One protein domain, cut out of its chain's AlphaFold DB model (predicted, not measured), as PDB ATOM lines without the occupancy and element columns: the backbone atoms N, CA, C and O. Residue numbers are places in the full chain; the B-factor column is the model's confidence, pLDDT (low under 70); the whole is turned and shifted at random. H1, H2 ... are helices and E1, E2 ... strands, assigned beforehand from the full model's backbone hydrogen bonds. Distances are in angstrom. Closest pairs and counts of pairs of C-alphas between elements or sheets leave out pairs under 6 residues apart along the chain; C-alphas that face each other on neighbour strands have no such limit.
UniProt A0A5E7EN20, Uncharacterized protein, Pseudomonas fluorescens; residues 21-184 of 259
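Overview. This is residues 21 to 184 of the 259 residues of an uncharacterized protein of Pseudomonas fluorescens (UniProt A0A5E7EN20). The model is a closed barrel of eight antiparallel strands, E2, E4, E5, E6, E7, E8, E9 and E11 in ring order, with E3 added beside E2, and E1 and E10 added in turn beside E8. A short helical hairpin, H2 and H3, packs outside it at one end, H3 with more of its close C-alpha pairs to E9 than to any other strand, and H1 packs outside on E1 and E8. The printed part has 164 residues with eleven named strands and three named helices, in the order E1 to E9, H1, E10, H2, H3, E11; its class is mixed, helices and strands. The whole is compact, with a radius of gyration of the C-alphas of 15.4 A, and only just elongated, spanning 50 by 33 by 32 A.

Along the chain. E1, residues 24 to 27, begins with C-alpha 24 at (-36.611, -40.503, -22.685). E2 is residues 44 to 51, 22.5 A long, and E3 residues 54 to 56. E4 is 63 to 69, E5 72 to 75, E6 83 to 91 with 23.9 A, E7 94 to 101 with 21.9 A, E8 107 to 116 with 28.7 A, and E9 119 to 124. H1 is 127 to 133, E10 150 to 153, H2 155 to 161 and H3 164 to 170. E11, residues 175 to 179, ends with C-alpha 179 at (-55.490, -41.784, -4.481).

Arrangement. E4 to E9 form a meander, each strand the antiparallel neighbour of the one before; N 97 of E7 and O 111 of E8 are 2.8 A apart. E9 is neighbour to E11, with N 120 and O 177 at 2.8 A. E11 and E2 close the ring, with N 46 and O 178 at 2.8 A. E2 and E3 are a hairpin, with N 51 and O 54 at 3.0 A. E1 has E8 on one side, with N 27 and O 108 at 2.9 A, and E10 on the other side, with N 26 and O 151 at 2.9 A. H2 and H3 touch at a shallow tilt of 31 degrees, opposite ways; their closest C-alphas, of Ala 159 and Ala 167, are 4.4 A apart. H3 is on the barrel, outside it, at a height over the sheet of 5.6 A; H1 is also on it and outside, at 8.3 A. H1 and H3 are apart. O i to N i+4 pairs within hydrogen-bond range are 1 of 3 in H1, beside 3 of 4 O i to N i+3 pairs, and 2 of 3 in both H2 and H3.

Size, cuts and confidence. The farthest C-alphas, of Asn 147 and Ala 183, are 50.5 A apart. The printed part has no cut. The links E1 to E2 and H1 to E10 are long, 16 residues each. The mean pLDDT of the printed part is 70.8; 76 residues are under 70, among them residues 125 to 172.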
ATOM      1  N   ILE A  21     -34.151 -43.852 -31.202       42.81
ATOM      2  CA  ILE A  21     -35.018 -42.659 -31.068       42.81
ATOM      3  C   ILE A  21     -36.041 -42.814 -29.928       42.81
ATOM      4  O   ILE A  21     -36.617 -41.819 -29.489       42.81
ATOM      5  N   SER A  22     -36.258 -44.023 -29.403       47.25
ATOM      6  CA  SER A  22     -37.043 -44.255 -28.183       47.25
ATOM      7  C   SER A  22     -36.199 -44.051 -26.921       47.25
ATOM      8  O   SER A  22     -36.105 -44.937 -26.080       47.25
ATOM      9  N   GLY A  23     -35.539 -42.899 -26.806       51.12
ATOM     10  CA  GLY A  23     -34.962 -42.433 -25.543       51.12
ATOM     11  C   GLY A  23     -35.961 -41.556 -24.782       51.12
ATOM     12  O   GLY A  23     -36.858 -40.967 -25.389       51.12
ATOM     13  N   CYS A  24     -35.814 -41.453 -23.460       61.84
ATOM     14  CA  CYS A  24     -36.611 -40.503 -22.685       61.84
ATOM     15  C   CYS A  24     -36.061 -39.096 -22.929       61.84
ATOM     16  O   CYS A  24     -34.846 -38.888 -23.032       61.84
ATOM     17  N   LEU A  25     -36.960 -38.127 -23.036       66.88
ATOM     18  CA  LEU A  25     -36.573 -36.746 -23.252       66.88
ATOM     19  C   LEU A  25     -35.934 -36.166 -21.987       66.88
ATOM     20  O   LEU A  25     -36.566 -36.184 -20.928       66.88
ATOM     21  N   THR A  26     -34.735 -35.591 -22.107       64.81
ATOM     22  CA  THR A  26     -34.061 -34.912 -20.998       64.81
ATOM     23  C   THR A  26     -33.572 -33.508 -21.346       64.81
ATOM     24  O   THR A  26     -33.461 -33.135 -22.513       64.81
ATOM     25  N   SER A  27     -33.304 -32.687 -20.333       66.06
ATOM     26  CA  SER A  27     -32.733 -31.348 -20.500       66.06
ATOM     27  C   SER A  27     -31.776 -31.005 -19.369       66.06
ATOM     28  O   SER A  27     -31.999 -31.408 -18.232       66.06
ATOM     29  N   ASP A  28     -30.762 -30.200 -19.678       67.88
ATOM     30  CA  ASP A  28     -29.795 -29.670 -18.706       67.88
ATOM     31  C   ASP A  28     -30.320 -28.411 -17.976       67.88
ATOM     32  O   ASP A  28     -29.604 -27.764 -17.212       67.88
ATOM     33  N   LYS A  29     -31.571 -28.001 -18.240       66.25
ATOM     34  CA  LYS A  29     -32.248 -26.889 -17.559       66.25
ATOM     35  C   LYS A  29     -33.677 -27.274 -17.170       66.25
ATOM     36  O   LYS A  29     -34.328 -28.002 -17.924       66.25
ATOM     37  N   PRO A  30     -34.195 -26.760 -16.040       70.38
ATOM     38  CA  PRO A  30     -35.582 -26.992 -15.673       70.38
ATOM     39  C   PRO A  30     -36.489 -26.235 -16.644       70.38
ATOM     40  O   PRO A  30     -36.392 -25.015 -16.770       70.38
ATOM     41  N   LEU A  31     -37.380 -26.953 -17.324       70.44
ATOM     42  CA  LEU A  31     -38.361 -26.359 -18.239       70.44
ATOM     43  C   LEU A  31     -39.686 -25.996 -17.546       70.44
ATOM     44  O   LEU A  31     -40.514 -25.307 -18.137       70.44
ATOM     45  N   ILE A  32     -39.891 -26.431 -16.298       72.06
ATOM     46  CA  ILE A  32     -41.061 -26.094 -15.477       72.06
ATOM     47  C   ILE A  32     -40.613 -25.249 -14.276       72.06
ATOM     48  O   ILE A  32     -39.978 -25.741 -13.340       72.06
ATOM     49  N   GLY A  33     -40.948 -23.954 -14.293       66.56
ATOM     50  CA  GLY A  33     -40.607 -23.016 -13.216       66.56
ATOM     51  C   GLY A  33     -41.450 -23.218 -11.954       66.56
ATOM     52  O   GLY A  33     -40.913 -23.306 -10.848       66.56
ATOM     53  N   THR A  34     -42.761 -23.381 -12.119       76.06
ATOM     54  CA  THR A  34     -43.750 -23.570 -11.045       76.06
ATOM     55  C   THR A  34     -44.505 -24.874 -11.249       76.06
ATOM     56  O   THR A  34     -44.786 -25.226 -12.387       76.06
ATOM     57  N   SER A  35     -44.838 -25.579 -10.166       83.56
ATOM     58  CA  SER A  35     -45.626 -26.811 -10.258       83.56
ATOM     59  C   SER A  35     -47.107 -26.545 -10.024       83.56
ATOM     60  O   SER A  35     -47.477 -25.868  -9.065       83.56
ATOM     61  N   ASP A  36     -47.948 -27.156 -10.846       84.50
ATOM     62  CA  ASP A  36     -49.337 -27.437 -10.521       84.50
ATOM     63  C   ASP A  36     -49.410 -28.611  -9.543       84.50
ATOM     64  O   ASP A  36     -48.638 -29.569  -9.649       84.50
ATOM     65  N   PHE A  37     -50.357 -28.553  -8.607       85.31
ATOM     66  CA  PHE A  37     -50.556 -29.596  -7.601       85.31
ATOM     67  C   PHE A  37     -51.975 -30.182  -7.683       85.31
ATOM     68  O   PHE A  37     -52.821 -29.856  -6.850       85.31
ATOM     69  N   PRO A  38     -52.284 -31.024  -8.693       85.06
ATOM     70  CA  PRO A  38     -53.624 -31.591  -8.853       85.06
ATOM     71  C   PRO A  38     -54.022 -32.536  -7.712       85.06
ATOM     72  O   PRO A  38     -55.207 -32.793  -7.521       85.06
ATOM     73  N   ILE A  39     -53.046 -33.030  -6.945       88.50
ATOM     74  CA  ILE A  39     -53.253 -33.895  -5.782       88.50
ATOM     75  C   ILE A  39     -52.663 -33.213  -4.538       88.50
ATOM     76  O   ILE A  39     -51.461 -32.943  -4.512       88.50
ATOM     77  N   PRO A  40     -53.449 -32.931  -3.489       88.00
ATOM     78  CA  PRO A  40     -52.945 -32.241  -2.303       88.00
ATOM     79  C   PRO A  40     -51.775 -32.967  -1.624       88.00
ATOM     80  O   PRO A  40     -51.750 -34.199  -1.559       88.00
ATOM     81  N   ALA A  41     -50.833 -32.209  -1.059       86.56
ATOM     82  CA  ALA A  41     -49.791 -32.759  -0.192       86.56
ATOM     83  C   ALA A  41     -50.394 -33.528   0.998       86.56
ATOM     84  O   ALA A  41     -51.462 -33.179   1.498       86.56
ATOM     85  N   GLY A  42     -49.697 -34.566   1.462       84.12
ATOM     86  CA  GLY A  42     -50.163 -35.471   2.515       84.12
ATOM     87  C   GLY A  42     -51.126 -36.553   2.018       84.12
ATOM     88  O   GLY A  42     -51.514 -37.427   2.789       84.12
ATOM     89  N   THR A  43     -51.491 -36.532   0.733       86.44
ATOM     90  CA  THR A  43     -52.342 -37.563   0.139       86.44
ATOM     91  C   THR A  43     -51.559 -38.865   0.008       86.44
ATOM     92  O   THR A  43     -50.466 -38.890  -0.568       86.44
ATOM     93  N   LYS A  44     -52.136 -39.956   0.522       87.38
ATOM     94  CA  LYS A  44     -51.611 -41.304   0.310       87.38
ATOM     95  C   LYS A  44     -52.046 -41.806  -1.066       87.38
ATOM     96  O   LYS A  44     -53.220 -41.717  -1.427       87.38
ATOM     97  N   ILE A  45     -51.099 -42.330  -1.829       86.56
ATOM     98  CA  ILE A  45     -51.309 -42.922  -3.144       86.56
ATOM     99  C   ILE A  45     -50.901 -44.391  -3.123       86.56
ATOM    100  O   ILE A  45     -49.992 -44.795  -2.396       86.56
ATOM    101  N   LEU A  46     -51.582 -45.183  -3.939       85.31
ATOM    102  CA  LEU A  46     -51.249 -46.571  -4.204       85.31
ATOM    103  C   LEU A  46     -50.752 -46.674  -5.644       85.31
ATOM    104  O   LEU A  46     -51.491 -46.333  -6.568       85.31
ATOM    105  N   GLN A  47     -49.515 -47.125  -5.832       83.62
ATOM    106  CA  GLN A  47     -48.949 -47.367  -7.156       83.62
ATOM    107  C   GLN A  47     -49.472 -48.692  -7.715       83.62
ATOM    108  O   GLN A  47     -49.484 -49.691  -7.011       83.62
ATOM    109  N   TYR A  48     -49.877 -48.697  -8.978       81.06
ATOM    110  CA  TYR A  48     -50.319 -49.861  -9.739       81.06
ATOM    111  C   TYR A  48     -49.257 -50.212 -10.777       81.06
ATOM    112  O   TYR A  48     -48.630 -49.331 -11.372       81.06
ATOM    113  N   SER A  49     -49.090 -51.507 -11.020       70.75
ATOM    114  CA  SER A  49     -48.169 -52.010 -12.036       70.75
ATOM    115  C   SER A  49     -48.950 -52.374 -13.292       70.75
ATOM    116  O   SER A  49     -49.991 -53.027 -13.210       70.75
ATOM    117  N   ASP A  50     -48.447 -51.981 -14.460       69.38
ATOM    118  CA  ASP A  50     -48.982 -52.476 -15.728       69.38
ATOM    119  C   ASP A  50     -48.591 -53.949 -15.914       69.38
ATOM    120  O   ASP A  50     -47.407 -54.308 -15.960       69.38
ATOM    121  N   LYS A  51     -49.604 -54.807 -16.025       67.50
ATOM    122  CA  LYS A  51     -49.473 -56.180 -16.499       67.50
ATOM    123  C   LYS A  51     -50.390 -56.356 -17.693       67.50
ATOM    124  O   LYS A  51     -51.608 -56.231 -17.586       67.50
ATOM    125  N   THR A  52     -49.793 -56.700 -18.832       62.59
ATOM    126  CA  THR A  52     -50.521 -57.085 -20.051       62.59
ATOM    127  C   THR A  52     -51.564 -56.055 -20.515       62.59
ATOM    128  O   THR A  52     -52.583 -56.434 -21.083       62.59
ATOM    129  N   GLY A  53     -51.319 -54.755 -20.296       66.56
ATOM    130  CA  GLY A  53     -52.226 -53.680 -20.707       66.56
ATOM    131  C   GLY A  53     -53.365 -53.404 -19.722       66.56
ATOM    132  O   GLY A  53     -54.284 -52.652 -20.045       66.56
ATOM    133  N   THR A  54     -53.315 -53.996 -18.526       75.06
ATOM    134  CA  THR A  54     -54.231 -53.727 -17.414       75.06
ATOM    135  C   THR A  54     -53.448 -53.335 -16.166       75.06
ATOM    136  O   THR A  54     -52.463 -53.980 -15.807       75.06
ATOM    137  N   TYR A  55     -53.898 -52.280 -15.483       79.62
ATOM    138  CA  TYR A  55     -53.300 -51.845 -14.222       79.62
ATOM    139  C   TYR A  55     -53.766 -52.753 -13.088       79.62
ATOM    140  O   TYR A  55     -54.914 -52.682 -12.647       79.62
ATOM    141  N   GLU A  56     -52.865 -53.603 -12.605       75.62
ATOM    142  CA  GLU A  56     -53.130 -54.462 -11.458       75.62
ATOM    143  C   GLU A  56     -52.674 -53.789 -10.164       75.62
ATOM    144  O   GLU A  56     -51.649 -53.098 -10.108       75.62
ATOM    145  N   LYS A  57     -53.451 -54.015  -9.098       68.25
ATOM    146  CA  LYS A  57     -53.057 -53.645  -7.739       68.25
ATOM    147  C   LYS A  57     -51.728 -54.351  -7.417       68.25
ATOM    148  O   LYS A  57     -51.577 -55.522  -7.775       68.25
ATOM    149  N   PRO A  58     -50.765 -53.679  -6.768       67.00
ATOM    150  CA  PRO A  58     -49.460 -54.268  -6.507       67.00
ATOM    151  C   PRO A  58     -49.598 -55.489  -5.590       67.00
ATOM    152  O   PRO A  58     -50.488 -55.542  -4.737       67.00
ATOM    153  N   SER A  59     -48.706 -56.468  -5.768       58.28
ATOM    154  CA  SER A  59     -48.622 -57.652  -4.903       58.28
ATOM    155  C   SER A  59     -48.203 -57.296  -3.478       58.28
ATOM    156  O   SER A  59     -48.598 -57.975  -2.536       58.28
ATOM    157  N   GLU A  60     -47.441 -56.214  -3.325       67.12
ATOM    158  CA  GLU A  60     -47.064 -55.639  -2.039       67.12
ATOM    159  C   GLU A  60     -47.845 -54.345  -1.812       67.12
ATOM    160  O   GLU A  60     -47.790 -53.400  -2.603       67.12
ATOM    161  N   TYR A  61     -48.619 -54.315  -0.731       67.19
ATOM    162  CA  TYR A  61     -49.418 -53.157  -0.370       67.19
ATOM    163  C   TYR A  61     -48.535 -52.131   0.350       67.19
ATOM    164  O   TYR A  61     -48.193 -52.308   1.515       67.19
ATOM    165  N   SER A  62     -48.151 -51.064  -0.352       72.38
ATOM    166  CA  SER A  62     -47.385 -49.951   0.216       72.38
ATOM    167  C   SER A  62     -48.032 -48.635  -0.196       72.38
ATOM    168  O   SER A  62     -47.985 -48.255  -1.369       72.38
ATOM    169  N   LEU A  63     -48.658 -47.945   0.761       81.00
ATOM    170  CA  LEU A  63     -49.105 -46.576   0.539       81.00
ATOM    171  C   LEU A  63     -47.911 -45.630   0.576       81.00
ATOM    172  O   LEU A  63     -47.091 -45.654   1.493       81.00
ATOM    173  N   LYS A  64     -47.837 -44.765  -0.430       80.31
ATOM    174  CA  LYS A  64     -46.810 -43.732  -0.543       80.31
ATOM    175  C   LYS A  64     -47.453 -42.388  -0.269       80.31
ATOM    176  O   LYS A  64     -48.575 -42.144  -0.700       80.31
ATOM    177  N   THR A  65     -46.770 -41.512   0.452       84.50
ATOM    178  CA  THR A  65     -47.297 -40.174   0.738       84.50
ATOM    179  C   THR A  65     -46.674 -39.179  -0.225       84.50
ATOM    180  O   THR A  65     -45.451 -39.061  -0.278       84.50
ATOM    181  N   LEU A  66     -47.504 -38.444  -0.965       86.00
ATOM    182  CA  LEU A  66     -47.033 -37.303  -1.743       86.00
ATOM    183  C   LEU A  66     -46.787 -36.126  -0.803       86.00
ATOM    184  O   LEU A  66     -47.676 -35.725  -0.053       86.00
ATOM    185  N   SER A  67     -45.596 -35.545  -0.857       89.50
ATOM    186  CA  SER A  67     -45.266 -34.328  -0.110       89.50
ATOM    187  C   SER A  67     -44.869 -33.202  -1.059       89.50
ATOM    188  O   SER A  67     -44.642 -33.436  -2.246       89.50
ATOM    189  N   ILE A  68     -44.830 -31.970  -0.549       90.75
ATOM    190  CA  ILE A  68     -44.320 -30.814  -1.288       90.75
ATOM    191  C   ILE A  68     -43.110 -30.270  -0.537       90.75
ATOM    192  O   ILE A  68     -43.196 -30.009   0.664       90.75
ATOM    193  N   ARG A  69     -41.996 -30.091  -1.245       90.19
ATOM    194  CA  ARG A  69     -40.746 -29.538  -0.709       90.19
ATOM    195  C   ARG A  69     -40.197 -28.534  -1.717       90.19
ATOM    196  O   ARG A  69     -40.036 -28.872  -2.883       90.19
ATOM    197  N   ASP A  70     -40.010 -27.284  -1.298       87.69
ATOM    198  CA  ASP A  70     -39.458 -26.202  -2.132       87.69
ATOM    199  C   ASP A  70     -40.133 -26.039  -3.512       87.69
ATOM    200  O   ASP A  70     -39.492 -25.768  -4.528       87.69
ATOM    201  N   GLY A  71     -41.457 -26.228  -3.570       84.19
ATOM    202  CA  GLY A  71     -42.238 -26.120  -4.809       84.19
ATOM    203  C   GLY A  71     -42.148 -27.330  -5.749       84.19
ATOM    204  O   GLY A  71     -42.586 -27.235  -6.898       84.19
ATOM    205  N   TRP A  72     -41.608 -28.453  -5.277       88.75
ATOM    206  CA  TRP A  72     -41.591 -29.749  -5.955       88.75
ATOM    207  C   TRP A  72     -42.553 -30.721  -5.283       88.75
ATOM    208  O   TRP A  72     -42.637 -30.742  -4.054       88.75
ATOM    209  N   TYR A  73     -43.220 -31.570  -6.065       87.31
ATOM    210  CA  TYR A  73     -43.711 -32.825  -5.514       87.31
ATOM    211  C   TYR A  73     -42.529 -33.710  -5.158       87.31
ATOM    212  O   TYR A  73     -41.572 -33.815  -5.928       87.31
ATOM    213  N   VAL A  74     -42.636 -34.372  -4.013       86.94
ATOM    214  CA  VAL A  74     -41.675 -35.378  -3.584       86.94
ATOM    215  C   VAL A  74     -42.385 -36.693  -3.337       86.94
ATOM    216  O   VAL A  74     -43.348 -36.768  -2.564       86.94
ATOM    217  N   TYR A  75     -41.878 -37.714  -4.015       79.12
ATOM    218  CA  TYR A  75     -42.231 -39.109  -3.835       79.12
ATOM    219  C   TYR A  75     -41.057 -39.828  -3.172       79.12
ATOM    220  O   TYR A  75     -39.952 -39.835  -3.709       79.12
ATOM    221  N   SER A  76     -41.303 -40.416  -2.006       73.88
ATOM    222  CA  SER A  76     -40.290 -41.093  -1.193       73.88
ATOM    223  C   SER A  76     -40.656 -42.567  -1.032       73.88
ATOM    224  O   SER A  76     -41.805 -42.888  -0.710       73.88
ATOM    225  N   GLU A  77     -39.686 -43.464  -1.200       68.75
ATOM    226  CA  GLU A  77     -39.816 -44.875  -0.823       68.75
ATOM    227  C   GLU A  77     -38.786 -45.226   0.256       68.75
ATOM    228  O   GLU A  77     -37.695 -44.652   0.251       68.75
ATOM    229  N   PRO A  78     -39.103 -46.159   1.176       63.31
ATOM    230  CA  PRO A  78     -38.104 -46.715   2.081       63.31
ATOM    231  C   PRO A  78     -36.915 -47.257   1.283       63.31
ATOM    232  O   PRO A  78     -37.113 -47.926   0.272       63.31
ATOM    233  N   ASP A  79     -35.700 -46.933   1.726       65.50
ATOM    234  CA  ASP A  79     -34.437 -47.384   1.128       65.50
ATOM    235  C   ASP A  79     -34.175 -46.922  -0.324       65.50
ATOM    236  O   ASP A  79     -33.223 -47.380  -0.959       65.50
ATOM    237  N   ALA A  80     -34.961 -45.969  -0.841       68.50
ATOM    238  CA  ALA A  80     -34.743 -45.343  -2.144       68.50
ATOM    239  C   ALA A  80     -34.488 -43.834  -2.026       68.50
ATOM    240  O   ALA A  80     -34.811 -43.188  -1.030       68.50
ATOM    241  N   SER A  81     -33.911 -43.256  -3.080       71.38
ATOM    242  CA  SER A  81     -33.762 -41.802  -3.179       71.38
ATOM    243  C   SER A  81     -35.109 -41.126  -3.428       71.38
ATOM    244  O   SER A  81     -35.915 -41.614  -4.223       71.38
ATOM    245  N   ASP A  82     -35.314 -39.974  -2.786       79.50
ATOM    246  CA  ASP A  82     -36.455 -39.098  -3.042       79.50
ATOM    247  C   ASP A  82     -36.530 -38.727  -4.530       79.50
ATOM    248  O   ASP A  82     -35.543 -38.316  -5.149       79.50
ATOM    249  N   ILE A  83     -37.727 -38.832  -5.095       78.75
ATOM    250  CA  ILE A  83     -38.023 -38.438  -6.468       78.75
ATOM    251  C   ILE A  83     -38.698 -37.078  -6.426       78.75
ATOM    252  O   ILE A  83     -39.795 -36.932  -5.886       78.75
ATOM    253  N   PHE A  84     -38.055 -36.097  -7.048       84.31
ATOM    254  CA  PHE A  84     -38.570 -34.741  -7.163       84.31
ATOM    255  C   PHE A  84     -39.160 -34.540  -8.550       84.31
ATOM    256  O   PHE A  84     -38.478 -34.763  -9.552       84.31
ATOM    257  N   PHE A  85     -40.405 -34.083  -8.625       86.38
ATOM    258  CA  PHE A  85     -41.014 -33.721  -9.900       86.38
ATOM    259  C   PHE A  85     -41.886 -32.467  -9.810       86.38
ATOM    260  O   PHE A  85     -42.430 -32.125  -8.761       86.38
ATOM    261  N   LYS A  86     -41.999 -31.758 -10.932       86.31
ATOM    262  CA  LYS A  86     -42.963 -30.674 -11.141       86.31
ATOM    263  C   LYS A  86     -43.950 -31.070 -12.220       86.31
ATOM    264  O   LYS A  86     -43.608 -31.814 -13.139       86.31
ATOM    265  N   LEU A  87     -45.156 -30.532 -12.121       86.44
ATOM    266  CA  LEU A  87     -46.211 -30.708 -13.107       86.44
ATOM    267  C   LEU A  87     -46.598 -29.362 -13.708       86.44
ATOM    268  O   LEU A  87     -46.667 -28.372 -12.993       86.44
ATOM    269  N   HIS A  88     -46.890 -29.336 -15.002       83.19
ATOM    270  CA  HIS A  88     -47.508 -28.192 -15.672       83.19
ATOM    271  C   HIS A  88     -48.766 -28.657 -16.390       83.19
ATOM    272  O   HIS A  88     -48.722 -29.580 -17.206       83.19
ATOM    273  N   LYS A  89     -49.900 -28.047 -16.077       83.31
ATOM    274  CA  LYS A  89     -51.212 -28.412 -16.594       83.31
ATOM    275  C   LYS A  89     -51.323 -28.037 -18.068       83.31
ATOM    276  O   LYS A  89     -51.090 -26.896 -18.447       83.31
ATOM    277  N   VAL A  90     -51.710 -29.011 -18.889       77.62
ATOM    278  CA  VAL A  90     -51.986 -28.829 -20.325       77.62
ATOM    279  C   VAL A  90     -53.481 -28.856 -20.593       77.62
ATOM    280  O   VAL A  90     -53.987 -28.104 -21.408       77.62
ATOM    281  N   THR A  91     -54.213 -29.731 -19.909       80.94
ATOM    282  CA  THR A  91     -55.676 -29.790 -19.995       80.94
ATOM    283  C   THR A  91     -56.263 -30.004 -18.604       80.94
ATOM    284  O   THR A  91     -55.541 -30.126 -17.616       80.94
ATOM    285  N   ALA A  92     -57.590 -30.092 -18.494       82.94
ATOM    286  CA  ALA A  92     -58.249 -30.424 -17.231       82.94
ATOM    287  C   ALA A  92     -57.765 -31.749 -16.608       82.94
ATOM    288  O   ALA A  92     -57.803 -31.883 -15.388       82.94
ATOM    289  N   THR A  93     -57.305 -32.698 -17.426       86.50
ATOM    290  CA  THR A  93     -56.933 -34.053 -17.001       86.50
ATOM    291  C   THR A  93     -55.528 -34.452 -17.442       86.50
ATOM    292  O   THR A  93     -55.187 -35.626 -17.371       86.50
ATOM    293  N   THR A  94     -54.708 -33.535 -17.957       83.94
ATOM    294  CA  THR A  94     -53.378 -33.858 -18.496       83.94
ATOM    295  C   THR A  94     -52.351 -32.823 -18.065       83.94
ATOM    296  O   THR A  94     -52.598 -31.620 -18.158       83.94
ATOM    297  N   TRP A  95     -51.183 -33.302 -17.646       86.00
ATOM    298  CA  TRP A  95     -50.043 -32.509 -17.202       86.00
ATOM    299  C   TRP A  95     -48.764 -32.996 -17.879       86.00
ATOM    300  O   TRP A  95     -48.575 -34.198 -18.070       86.00
ATOM    301  N   VAL A  96     -47.866 -32.071 -18.199       81.62
ATOM    302  CA  VAL A  96     -46.459 -32.394 -18.456       81.62
ATOM    303  C   VAL A  96     -45.776 -32.564 -17.111       81.62
ATOM    304  O   VAL A  96     -45.948 -31.737 -16.219       81.62
ATOM    305  N   MET A  97     -45.002 -33.631 -16.970       84.00
ATOM    306  CA  MET A  97     -44.208 -33.915 -15.786       84.00
ATOM    307  C   MET A  97     -42.732 -33.687 -16.087       84.00
ATOM    308  O   MET A  97     -42.236 -34.141 -17.113       84.00
ATOM    309  N   MET A  98     -42.044 -33.000 -15.181       83.06
ATOM    310  CA  MET A  98     -40.598 -32.813 -15.189       83.06
ATOM    311  C   MET A  98     -40.015 -33.428 -13.925       83.06
ATOM    312  O   MET A  98     -40.277 -32.932 -12.832       83.06
ATOM    313  N   THR A  99     -39.209 -34.467 -14.075       83.19
ATOM    314  CA  THR A  99     -38.572 -35.194 -12.973       83.19
ATOM    315  C   THR A  99     -37.106 -34.807 -12.879       83.19
ATOM    316  O   THR A  99     -36.412 -34.750 -13.891       83.19
ATOM    317  N   HIS A 100     -36.616 -34.549 -11.673       79.69
ATOM    318  CA  HIS A 100     -35.205 -34.288 -11.426       79.69
ATOM    319  C   HIS A 100     -34.406 -35.600 -11.475       79.69
ATOM    320  O   HIS A 100     -34.679 -36.519 -10.706       79.69
ATOM    321  N   ILE A 101     -33.400 -35.686 -12.344       73.19
ATOM    322  CA  ILE A 101     -32.564 -36.877 -12.533       73.19
ATOM    323  C   ILE A 101     -31.230 -36.666 -11.810       73.19
ATOM    324  O   ILE A 101     -30.236 -36.329 -12.434       73.19
ATOM    325  N   GLY A 102     -31.210 -36.835 -10.487       64.88
ATOM    326  CA  GLY A 102     -29.978 -36.752  -9.687       64.88
ATOM    327  C   GLY A 102     -29.481 -35.322  -9.428       64.88
ATOM    328  O   GLY A 102     -29.189 -34.565 -10.347       64.88
ATOM    329  N   ILE A 103     -29.366 -34.947  -8.147       53.72
ATOM    330  CA  ILE A 103     -28.982 -33.595  -7.676       53.72
ATOM    331  C   ILE A 103     -27.634 -33.133  -8.262       53.72
ATOM    332  O   ILE A 103     -27.449 -31.948  -8.519       53.72
ATOM    333  N   GLU A 104     -26.719 -34.067  -8.522       56.53
ATOM    334  CA  GLU A 104     -25.356 -33.770  -8.975       56.53
ATOM    335  C   GLU A 104     -25.241 -33.476 -10.477       56.53
ATOM    336  O   GLU A 104     -24.377 -32.700 -10.877       56.53
ATOM    337  N   THR A 105     -26.094 -34.067 -11.319       60.00
ATOM    338  CA  THR A 105     -26.011 -33.883 -12.782       60.00
ATOM    339  C   THR A 105     -26.801 -32.664 -13.255       60.00
ATOM    340  O   THR A 105     -26.526 -32.141 -14.332       60.00
ATOM    341  N   GLY A 106     -27.778 -32.198 -12.463       64.88
ATOM    342  CA  GLY A 106     -28.640 -31.068 -12.821       64.88
ATOM    343  C   GLY A 106     -29.517 -31.331 -14.049       64.88
ATOM    344  O   GLY A 106     -29.933 -30.383 -14.715       64.88
ATOM    345  N   GLN A 107     -29.775 -32.604 -14.365       73.25
ATOM    346  CA  GLN A 107     -30.568 -33.014 -15.522       73.25
ATOM    347  C   GLN A 107     -32.022 -33.294 -15.147       73.25
ATOM    348  O   GLN A 107     -32.343 -33.701 -14.031       73.25
ATOM    349  N   TYR A 108     -32.918 -33.097 -16.110       74.94
ATOM    350  CA  TYR A 108     -34.360 -33.252 -15.935       74.94
ATOM    351  C   TYR A 108     -34.926 -34.192 -16.991       74.94
ATOM    352  O   TYR A 108     -34.597 -34.031 -18.161       74.94
ATOM    353  N   ALA A 109     -35.782 -35.133 -16.594       76.00
ATOM    354  CA  ALA A 109     -36.537 -36.022 -17.476       76.00
ATOM    355  C   ALA A 109     -37.953 -35.493 -17.649       76.00
ATOM    356  O   ALA A 109     -38.497 -34.864 -16.742       76.00
ATOM    357  N   TYR A 110     -38.569 -35.798 -18.787       75.62
ATOM    358  CA  TYR A 110     -39.924 -35.358 -19.086       75.62
ATOM    359  C   TYR A 110     -40.848 -36.525 -19.415       75.62
ATOM    360  O   TYR A 110     -40.478 -37.467 -20.115       75.62
ATOM    361  N   GLY A 111     -42.084 -36.415 -18.947       78.75
ATOM    362  CA  GLY A 111     -43.163 -37.350 -19.229       78.75
ATOM    363  C   GLY A 111     -44.516 -36.663 -19.175       78.75
ATOM    364  O   GLY A 111     -44.612 -35.436 -19.108       78.75
ATOM    365  N   TRP A 112     -45.570 -37.464 -19.177       81.31
ATOM    366  CA  TRP A 112     -46.930 -36.976 -18.995       81.31
ATOM    367  C   TRP A 112     -47.570 -37.634 -17.820       81.31
ATOM    368  O   TRP A 112     -47.397 -38.827 -17.628       81.31
ATOM    369  N   MET A 113     -48.420 -36.892 -17.141       86.44
ATOM    370  CA  MET A 113     -49.394 -37.462 -16.244       86.44
ATOM    371  C   MET A 113     -50.783 -37.198 -16.809       86.44
ATOM    372  O   MET A 113     -51.093 -36.075 -17.207       86.44
ATOM    373  N   LYS A 114     -51.634 -38.218 -16.833       87.62
ATOM    374  CA  LYS A 114     -53.023 -38.096 -17.261       87.62
ATOM    375  C   LYS A 114     -53.950 -38.714 -16.231       87.62
ATOM    376  O   LYS A 114     -53.688 -39.800 -15.733       87.62
ATOM    377  N   HIS A 115     -55.033 -38.018 -15.922       90.56
ATOM    378  CA  HIS A 115     -56.099 -38.538 -15.084       90.56
ATOM    379  C   HIS A 115     -57.091 -39.321 -15.955       90.56
ATOM    380  O   HIS A 115     -57.743 -38.753 -16.837       90.56
ATOM    381  N   GLU A 116     -57.171 -40.629 -15.725       89.69
ATOM    382  CA  GLU A 116     -57.970 -41.598 -16.472       89.69
ATOM    383  C   GLU A 116     -58.880 -42.375 -15.511       89.69
ATOM    384  O   GLU A 116     -58.469 -43.332 -14.852       89.69
ATOM    385  N   GLY A 117     -60.143 -41.951 -15.414       89.50
ATOM    386  CA  GLY A 117     -61.082 -42.521 -14.450       89.50
ATOM    387  C   GLY A 117     -60.671 -42.181 -13.018       89.50
ATOM    388  O   GLY A 117     -60.735 -41.019 -12.633       89.50
ATOM    389  N   GLU A 118     -60.266 -43.189 -12.245       89.94
ATOM    390  CA  GLU A 118     -59.759 -43.028 -10.871       89.94
ATOM    391  C   GLU A 118     -58.222 -43.023 -10.792       89.94
ATOM    392  O   GLU A 118     -57.654 -42.866  -9.708       89.94
ATOM    393  N   LEU A 119     -57.542 -43.247 -11.919       90.12
ATOM    394  CA  LEU A 119     -56.096 -43.406 -11.976       90.12
ATOM    395  C   LEU A 119     -55.429 -42.139 -12.493       90.12
ATOM    396  O   LEU A 119     -55.912 -41.474 -13.405       90.12
ATOM    397  N   TYR A 120     -54.255 -41.856 -11.956       89.88
ATOM    398  CA  TYR A 120     -53.284 -40.966 -12.561       89.88
ATOM    399  C   TYR A 120     -52.218 -41.831 -13.213       89.88
ATOM    400  O   TYR A 120     -51.500 -42.565 -12.540       89.88
ATOM    401  N   VAL A 121     -52.147 -41.780 -14.535       86.69
ATOM    402  CA  VAL A 121     -51.226 -42.579 -15.330       86.69
ATOM    403  C   VAL A 121     -50.091 -41.698 -15.810       86.69
ATOM    404  O   VAL A 121     -50.317 -40.676 -16.460       86.69
ATOM    405  N   ILE A 122     -48.872 -42.104 -15.490       83.38
ATOM    406  CA  ILE A 122     -47.651 -41.473 -15.948       83.38
ATOM    407  C   ILE A 122     -47.118 -42.229 -17.155       83.38
ATOM    408  O   ILE A 122     -46.834 -43.422 -17.069       83.38
ATOM    409  N   TYR A 123     -46.944 -41.515 -18.260       78.38
ATOM    410  CA  TYR A 123     -46.370 -42.025 -19.496       78.38
ATOM    411  C   TYR A 123     -44.969 -41.446 -19.718       78.38
ATOM    412  O   TYR A 123     -44.741 -40.268 -19.414       78.38
ATOM    413  N   PRO A 124     -44.045 -42.227 -20.303       72.31
ATOM    414  CA  PRO A 124     -42.768 -41.700 -20.771       72.31
ATOM    415  C   PRO A 124     -42.979 -40.591 -21.809       72.31
ATOM    416  O   PRO A 124     -43.902 -40.650 -22.626       72.31
ATOM    417  N   GLY A 125     -42.119 -39.574 -21.791       66.75
ATOM    418  CA  GLY A 125     -42.119 -38.533 -22.813       66.75
ATOM    419  C   GLY A 125     -41.405 -39.008 -24.074       66.75
ATOM    420  O   GLY A 125     -40.227 -39.355 -24.026       66.75
ATOM    421  N   GLU A 126     -42.089 -38.975 -25.220       64.81
ATOM    422  CA  GLU A 126     -41.485 -39.309 -26.514       64.81
ATOM    423  C   GLU A 126     -41.079 -38.061 -27.313       64.81
ATOM    424  O   GLU A 126     -41.804 -37.064 -27.381       64.81
ATOM    425  N   ALA A 127     -39.978 -38.147 -28.068       56.62
ATOM    426  CA  ALA A 127     -39.509 -37.063 -28.939       56.62
ATOM    427  C   ALA A 127     -40.551 -36.608 -29.987       56.62
ATOM    428  O   ALA A 127     -40.586 -35.445 -30.397       56.62
ATOM    429  N   LYS A 128     -41.432 -37.513 -30.444       59.28
ATOM    430  CA  LYS A 128     -42.542 -37.164 -31.348       59.28
ATOM    431  C   LYS A 128     -43.583 -36.291 -30.650       59.28
ATOM    432  O   LYS A 128     -44.102 -35.369 -31.274       59.28
ATOM    433  N   GLN A 129     -43.860 -36.558 -29.380       58.78
ATOM    434  CA  GLN A 129     -44.816 -35.791 -28.593       58.78
ATOM    435  C   GLN A 129     -44.276 -34.381 -28.327       58.78
ATOM    436  O   GLN A 129     -45.021 -33.429 -28.522       58.78
ATOM    437  N   LEU A 130     -42.966 -34.219 -28.094       56.09
ATOM    438  CA  LEU A 130     -42.317 -32.901 -27.992       56.09
ATOM    439  C   LEU A 130     -42.566 -31.982 -29.198       56.09
ATOM    440  O   LEU A 130     -42.788 -30.781 -29.046       56.09
ATOM    441  N   ARG A 131     -42.595 -32.535 -30.414       55.97
ATOM    442  CA  ARG A 131     -42.933 -31.753 -31.615       55.97
ATOM    443  C   ARG A 131     -44.381 -31.268 -31.624       55.97
ATOM    444  O   ARG A 131     -44.632 -30.199 -32.164       55.97
ATOM    445  N   ASN A 132     -45.294 -32.012 -31.005       54.03
ATOM    446  CA  ASN A 132     -46.685 -31.598 -30.825       54.03
ATOM    447  C   ASN A 132     -46.850 -30.608 -29.652       54.03
ATOM    448  O   ASN A 132     -47.821 -29.857 -29.636       54.03
ATOM    449  N   TRP A 133     -45.915 -30.586 -28.689       58.84
ATOM    450  CA  TRP A 133     -45.866 -29.600 -27.589       58.84
ATOM    451  C   TRP A 133     -45.434 -28.222 -28.086       58.84
ATOM    452  O   TRP A 133     -45.884 -27.193 -27.585       58.84
ATOM    453  N   LYS A 134     -44.568 -28.212 -29.105       48.03
ATOM    454  CA  LYS A 134     -44.036 -27.013 -29.747       48.03
ATOM    455  C   LYS A 134     -45.159 -26.222 -30.434       48.03
ATOM    456  O   LYS A 134     -45.470 -26.463 -31.595       48.03
ATOM    457  N   GLY A 135     -45.718 -25.242 -29.723       45.41
ATOM    458  CA  GLY A 135     -46.664 -24.264 -30.274       45.41
ATOM    459  C   GLY A 135     -48.044 -24.215 -29.613       45.41
ATOM    460  O   GLY A 135     -48.897 -23.482 -30.107       45.41
ATOM    461  N   GLN A 136     -48.285 -24.948 -28.520       52.06
ATOM    462  CA  GLN A 136     -49.507 -24.750 -27.731       52.06
ATOM    463  C   GLN A 136     -49.387 -23.487 -26.868       52.06
ATOM    464  O   GLN A 136     -48.405 -23.315 -26.152       52.06
ATOM    465  N   ALA A 137     -50.394 -22.611 -26.939       46.25
ATOM    466  CA  ALA A 137     -50.411 -21.291 -26.297       46.25
ATOM    467  C   ALA A 137     -50.393 -21.325 -24.750       46.25
ATOM    468  O   ALA A 137     -50.222 -20.287 -24.119       46.25
ATOM    469  N   GLU A 138     -50.569 -22.505 -24.153       45.53
ATOM    470  CA  GLU A 138     -50.757 -22.722 -22.710       45.53
ATOM    471  C   GLU A 138     -49.510 -23.315 -22.015       45.53
ATOM    472  O   GLU A 138     -49.469 -23.442 -20.789       45.53
ATOM    473  N   LEU A 139     -48.458 -23.635 -22.780       49.94
ATOM    474  CA  LEU A 139     -47.115 -23.915 -22.264       49.94
ATOM    475  C   LEU A 139     -46.330 -22.595 -22.276       49.94
ATOM    476  O   LEU A 139     -46.191 -21.964 -23.321       49.94
ATOM    477  N   ASN A 140     -45.884 -22.143 -21.102       41.53
ATOM    478  CA  ASN A 140     -45.384 -20.785 -20.879       41.53
ATOM    479  C   ASN A 140     -44.284 -20.355 -21.881       41.53
ATOM    480  O   ASN A 140     -43.469 -21.161 -22.334       41.53
ATOM    481  N   ALA A 141     -44.249 -19.054 -22.181       37.12
ATOM    482  CA  ALA A 141     -43.464 -18.381 -23.225       37.12
ATOM    483  C   ALA A 141     -41.924 -18.516 -23.125       37.12
ATOM    484  O   ALA A 141     -41.205 -18.018 -23.997       37.12
ATOM    485  N   ASP A 142     -41.413 -19.230 -22.120       37.50
ATOM    486  CA  ASP A 142     -39.996 -19.581 -21.959       37.50
ATOM    487  C   ASP A 142     -39.569 -20.799 -22.796       37.50
ATOM    488  O   ASP A 142     -38.385 -21.124 -22.878       37.50
ATOM    489  N   TRP A 143     -40.502 -21.416 -23.527       43.19
ATOM    490  CA  TRP A 143     -40.253 -22.406 -24.585       43.19
ATOM    491  C   TRP A 143     -39.600 -21.805 -25.846       43.19
ATOM    492  O   TRP A 143     -39.879 -22.209 -26.981       43.19
ATOM    493  N   LYS A 144     -38.672 -20.854 -25.691       37.53
ATOM    494  CA  LYS A 144     -37.718 -20.571 -26.762       37.53
ATOM    495  C   LYS A 144     -36.781 -21.763 -26.828       37.53
ATOM    496  O   LYS A 144     -35.857 -21.884 -26.029       37.53
ATOM    497  N   VAL A 145     -37.023 -22.632 -27.808       43.91
ATOM    498  CA  VAL A 145     -36.031 -23.573 -28.331       43.91
ATOM    499  C   VAL A 145     -34.826 -22.746 -28.784       43.91
ATOM    500  O   VAL A 145     -34.697 -22.379 -29.947       43.91
ATOM    501  N   LEU A 146     -33.958 -22.387 -27.846       37.38
ATOM    502  CA  LEU A 146     -32.585 -22.066 -28.155       37.38
ATOM    503  C   LEU A 146     -31.916 -23.424 -28.273       37.38
ATOM    504  O   LEU A 146     -31.731 -24.134 -27.284       37.38
ATOM    505  N   ASN A 147     -31.702 -23.801 -29.531       41.25
ATOM    506  CA  ASN A 147     -30.865 -24.904 -29.976       41.25
ATOM    507  C   ASN A 147     -29.783 -25.218 -28.924       41.25
ATOM    508  O   ASN A 147     -29.028 -24.309 -28.580       41.25
ATOM    509  N   ASN A 148     -29.748 -26.472 -28.437       47.12
ATOM    510  CA  ASN A 148     -28.638 -27.156 -27.730       47.12
ATOM    511  C   ASN A 148     -28.898 -27.720 -26.310       47.12
ATOM    512  O   ASN A 148     -28.012 -28.401 -25.815       47.12
ATOM    513  N   ASN A 149     -30.062 -27.538 -25.663       54.97
ATOM    514  CA  ASN A 149     -30.221 -27.930 -24.235       54.97
ATOM    515  C   ASN A 149     -31.161 -29.121 -23.947       54.97
ATOM    516  O   ASN A 149     -31.456 -29.387 -22.782       54.97
ATOM    517  N   VAL A 150     -31.692 -29.795 -24.969       54.06
ATOM    518  CA  VAL A 150     -32.574 -30.965 -24.808       54.06
ATOM    519  C   VAL A 150     -31.902 -32.149 -25.484       54.06
ATOM    520  O   VAL A 150     -31.612 -32.090 -26.680       54.06
ATOM    521  N   GLN A 151     -31.633 -33.196 -24.714       59.34
ATOM    522  CA  GLN A 151     -30.955 -34.405 -25.160       59.34
ATOM    523  C   GLN A 151     -31.921 -35.592 -25.068       59.34
ATOM    524  O   GLN A 151     -32.920 -35.562 -24.352       59.34
ATOM    525  N   ILE A 152     -31.655 -36.633 -25.849       54.09
ATOM    526  CA  ILE A 152     -32.357 -37.911 -25.748       54.09
ATOM    527  C   ILE A 152     -31.346 -38.874 -25.134       54.09
ATOM    528  O   ILE A 152     -30.340 -39.183 -25.773       54.09
ATOM    529  N   LEU A 153     -31.577 -39.296 -23.891       56.16
ATOM    530  CA  LEU A 153     -30.714 -40.267 -23.213       56.16
ATOM    531  C   LEU A 153     -31.239 -41.688 -23.420       56.16
ATOM    532  O   LEU A 153     -32.442 -41.909 -23.593       56.16
ATOM    533  N   THR A 154     -30.325 -42.659 -23.402       54.97
ATOM    534  CA  THR A 154     -30.686 -44.076 -23.497       54.97
ATOM    535  C   THR A 154     -31.459 -44.505 -22.251       54.97
ATOM    536  O   THR A 154     -31.170 -44.068 -21.134       54.97
ATOM    537  N   LEU A 155     -32.448 -45.378 -22.441       55.62
ATOM    538  CA  LEU A 155     -33.308 -45.868 -21.358       55.62
ATOM    539  C   LEU A 155     -32.499 -46.574 -20.254       55.62
ATOM    540  O   LEU A 155     -32.799 -46.410 -19.076       55.62
ATOM    541  N   ASP A 156     -31.425 -47.278 -20.624       56.62
ATOM    542  CA  ASP A 156     -30.550 -47.996 -19.687       56.62
ATOM    543  C   ASP A 156     -29.739 -47.058 -18.782       56.62
ATOM    544  O   ASP A 156     -29.558 -47.336 -17.598       56.62
ATOM    545  N   TYR A 157     -29.265 -45.927 -19.317       60.16
ATOM    546  CA  TYR A 157     -28.564 -44.921 -18.514       60.16
ATOM    547  C   TYR A 157     -29.512 -44.267 -17.508       60.16
ATOM    548  O   TYR A 157     -29.160 -44.034 -16.361       60.16
ATOM    549  N   LEU A 158     -30.746 -44.018 -17.928       57.59
ATOM    550  CA  LEU A 158     -31.782 -43.455 -17.078       57.59
ATOM    551  C   LEU A 158     -32.229 -44.417 -15.974       57.59
ATOM    552  O   LEU A 158     -32.423 -43.994 -14.837       57.59
ATOM    553  N   ALA A 159     -32.334 -45.708 -16.284       60.69
ATOM    554  CA  ALA A 159     -32.641 -46.743 -15.305       60.69
ATOM    555  C   ALA A 159     -31.543 -46.918 -14.244       60.69
ATOM    556  O   ALA A 159     -31.846 -47.300 -13.119       60.69
ATOM    557  N   SER A 160     -30.278 -46.624 -14.572       59.59
ATOM    558  CA  SER A 160     -29.168 -46.766 -13.621       59.59
ATOM    559  C   SER A 160     -29.053 -45.614 -12.618       59.59
ATOM    560  O   SER A 160     -28.420 -45.783 -11.578       59.59
ATOM    561  N   ILE A 161     -29.676 -44.466 -12.902       57.66
ATOM    562  CA  ILE A 161     -29.597 -43.253 -12.069       57.66
ATOM    563  C   ILE A 161     -30.947 -42.817 -11.484       57.66
ATOM    564  O   ILE A 161     -31.011 -41.806 -10.785       57.66
ATOM    565  N   MET A 162     -32.029 -43.550 -11.764       61.97
ATOM    566  CA  MET A 162     -33.368 -43.275 -11.236       61.97
ATOM    567  C   MET A 162     -33.903 -44.455 -10.417       61.97
ATOM    568  O   MET A 162     -33.585 -45.604 -10.715       61.97
ATOM    569  N   PRO A 163     -34.751 -44.206  -9.402       60.59
ATOM    570  CA  PRO A 163     -35.371 -45.279  -8.627       60.59
ATOM    571  C   PRO A 163     -36.211 -46.213  -9.500       60.59
ATOM    572  O   PRO A 163     -36.772 -45.780 -10.505       60.59
ATOM    573  N   ALA A 164     -36.351 -47.476  -9.087       60.94
ATOM    574  CA  ALA A 164     -36.974 -48.543  -9.876       60.94
ATOM    575  C   ALA A 164     -38.377 -48.197 -10.409       60.94
ATOM    576  O   ALA A 164     -38.702 -48.541 -11.546       60.94
ATOM    577  N   ALA A 165     -39.185 -47.474  -9.622       57.88
ATOM    578  CA  ALA A 165     -40.468 -46.953 -10.079       57.88
ATOM    579  C   ALA A 165     -40.269 -46.056 -11.311       57.88
ATOM    580  O   ALA A 165     -40.722 -46.399 -12.389       57.88
ATOM    581  N   VAL A 166     -39.494 -44.977 -11.231       58.88
ATOM    582  CA  VAL A 166     -39.250 -44.080 -12.379       58.88
ATOM    583  C   VAL A 166     -38.442 -44.755 -13.496       58.88
ATOM    584  O   VAL A 166     -38.655 -44.463 -14.671       58.88
ATOM    585  N   ALA A 167     -37.583 -45.722 -13.174       57.69
ATOM    586  CA  ALA A 167     -36.916 -46.554 -14.170       57.69
ATOM    587  C   ALA A 167     -37.926 -47.346 -15.020       57.69
ATOM    588  O   ALA A 167     -37.698 -47.537 -16.209       57.69
ATOM    589  N   ALA A 168     -39.084 -47.741 -14.476       59.28
ATOM    590  CA  ALA A 168     -40.144 -48.358 -15.273       59.28
ATOM    591  C   ALA A 168     -40.690 -47.400 -16.352       59.28
ATOM    592  O   ALA A 168     -40.865 -47.830 -17.494       59.28
ATOM    593  N   GLN A 169     -40.850 -46.104 -16.040       58.50
ATOM    594  CA  GLN A 169     -41.132 -45.078 -17.058       58.50
ATOM    595  C   GLN A 169     -39.983 -44.966 -18.054       58.50
ATOM    596  O   GLN A 169     -40.225 -44.935 -19.258       58.50
ATOM    597  N   ALA A 170     -38.736 -44.958 -17.579       55.00
ATOM    598  CA  ALA A 170     -37.577 -44.957 -18.462       55.00
ATOM    599  C   ALA A 170     -37.550 -46.193 -19.375       55.00
ATOM    600  O   ALA A 170     -37.133 -46.071 -20.505       55.00
ATOM    601  N   HIS A 171     -38.078 -47.352 -18.984       60.62
ATOM    602  CA  HIS A 171     -38.210 -48.524 -19.862       60.62
ATOM    603  C   HIS A 171     -39.459 -48.508 -20.759       60.62
ATOM    604  O   HIS A 171     -39.834 -49.534 -21.327       60.62
ATOM    605  N   GLY A 172     -40.123 -47.359 -20.889       61.72
ATOM    606  CA  GLY A 172     -41.284 -47.202 -21.756       61.72
ATOM    607  C   GLY A 172     -42.594 -47.723 -21.158       61.72
ATOM    608  O   GLY A 172     -43.603 -47.756 -21.862       61.72
ATOM    609  N   LYS A 173     -42.605 -48.151 -19.888       70.56
ATOM    610  CA  LYS A 173     -43.807 -48.687 -19.239       70.56
ATOM    611  C   LYS A 173     -44.547 -47.578 -18.494       70.56
ATOM    612  O   LYS A 173     -43.926 -46.860 -17.708       70.56
ATOM    613  N   PRO A 174     -45.863 -47.426 -18.704       74.38
ATOM    614  CA  PRO A 174     -46.637 -46.480 -17.927       74.38
ATOM    615  C   PRO A 174     -46.716 -46.931 -16.467       74.38
ATOM    616  O   PRO A 174     -46.724 -48.124 -16.156       74.38
ATOM    617  N   ILE A 175     -46.805 -45.959 -15.568       77.31
ATOM    618  CA  ILE A 175     -47.025 -46.201 -14.141       77.31
ATOM    619  C   ILE A 175     -48.329 -45.544 -13.769       77.31
ATOM    620  O   ILE A 175     -48.490 -44.349 -13.989       77.31
ATOM    621  N   ALA A 176     -49.244 -46.298 -13.183       85.56
ATOM    622  CA  ALA A 176     -50.481 -45.736 -12.680       85.56
ATOM    623  C   ALA A 176     -50.422 -45.601 -11.165       85.56
ATOM    624  O   ALA A 176     -49.779 -46.388 -10.474       85.56
ATOM    625  N   PHE A 177     -51.129 -44.620 -10.634       87.19
ATOM    626  CA  PHE A 177     -51.366 -44.509  -9.210       87.19
ATOM    627  C   PHE A 177     -52.795 -44.055  -8.940       87.19
ATOM    628  O   PHE A 177     -53.395 -43.314  -9.717       87.19
ATOM    629  N   LYS A 178     -53.347 -44.523  -7.825       90.00
ATOM    630  CA  LYS A 178     -54.678 -44.158  -7.342       90.00
ATOM    631  C   LYS A 178     -54.537 -43.418  -6.024       90.00
ATOM    632  O   LYS A 178     -53.739 -43.820  -5.178       90.00
ATOM    633  N   VAL A 179     -55.329 -42.372  -5.818       89.88
ATOM    634  CA  VAL A 179     -55.490 -41.784  -4.481       89.88
ATOM    635  C   VAL A 179     -56.162 -42.815  -3.572       89.88
ATOM    636  O   VAL A 179     -57.167 -43.416  -3.953       89.88
ATOM    637  N   ALA A 180     -55.591 -43.047  -2.390       87.81
ATOM    638  CA  ALA A 180     -56.130 -44.007  -1.438       87.81
ATOM    639  C   ALA A 180     -57.531 -43.578  -0.977       87.81
ATOM    640  O   ALA A 180     -57.722 -42.473  -0.470       87.81
ATOM    641  N   ASP A 181     -58.508 -44.468  -1.147       88.00
ATOM    642  CA  ASP A 181     -59.848 -44.297  -0.589       88.00
ATOM    643  C   ASP A 181     -59.883 -44.629   0.915       88.00
ATOM    644  O   ASP A 181     -58.913 -45.123   1.493       88.00
ATOM    645  N   ALA A 182     -61.009 -44.344   1.571       85.75
ATOM    646  CA  ALA A 182     -61.158 -44.549   3.012       85.75
ATOM    647  C   ALA A 182     -60.916 -46.010   3.438       85.75
ATOM    648  O   ALA A 182     -60.251 -46.248   4.444       85.75
ATOM    649  N   ALA A 183     -61.395 -46.977   2.649       85.62
ATOM    650  CA  ALA A 183     -61.192 -48.400   2.919       85.62
ATOM    651  C   ALA A 183     -59.708 -48.783   2.816       85.62
ATOM    652  O   ALA A 183     -59.178 -49.521   3.642       85.62
ATOM    653  N   THR A 184     -59.014 -48.234   1.822       84.81
ATOM    654  CA  THR A 184     -57.572 -48.390   1.628       84.81
ATOM    655  C   THR A 184     -56.808 -47.809   2.826       84.81
ATOM    656  O   THR A 184     -55.988 -48.501   3.421       84.81
TER     657      THR A 184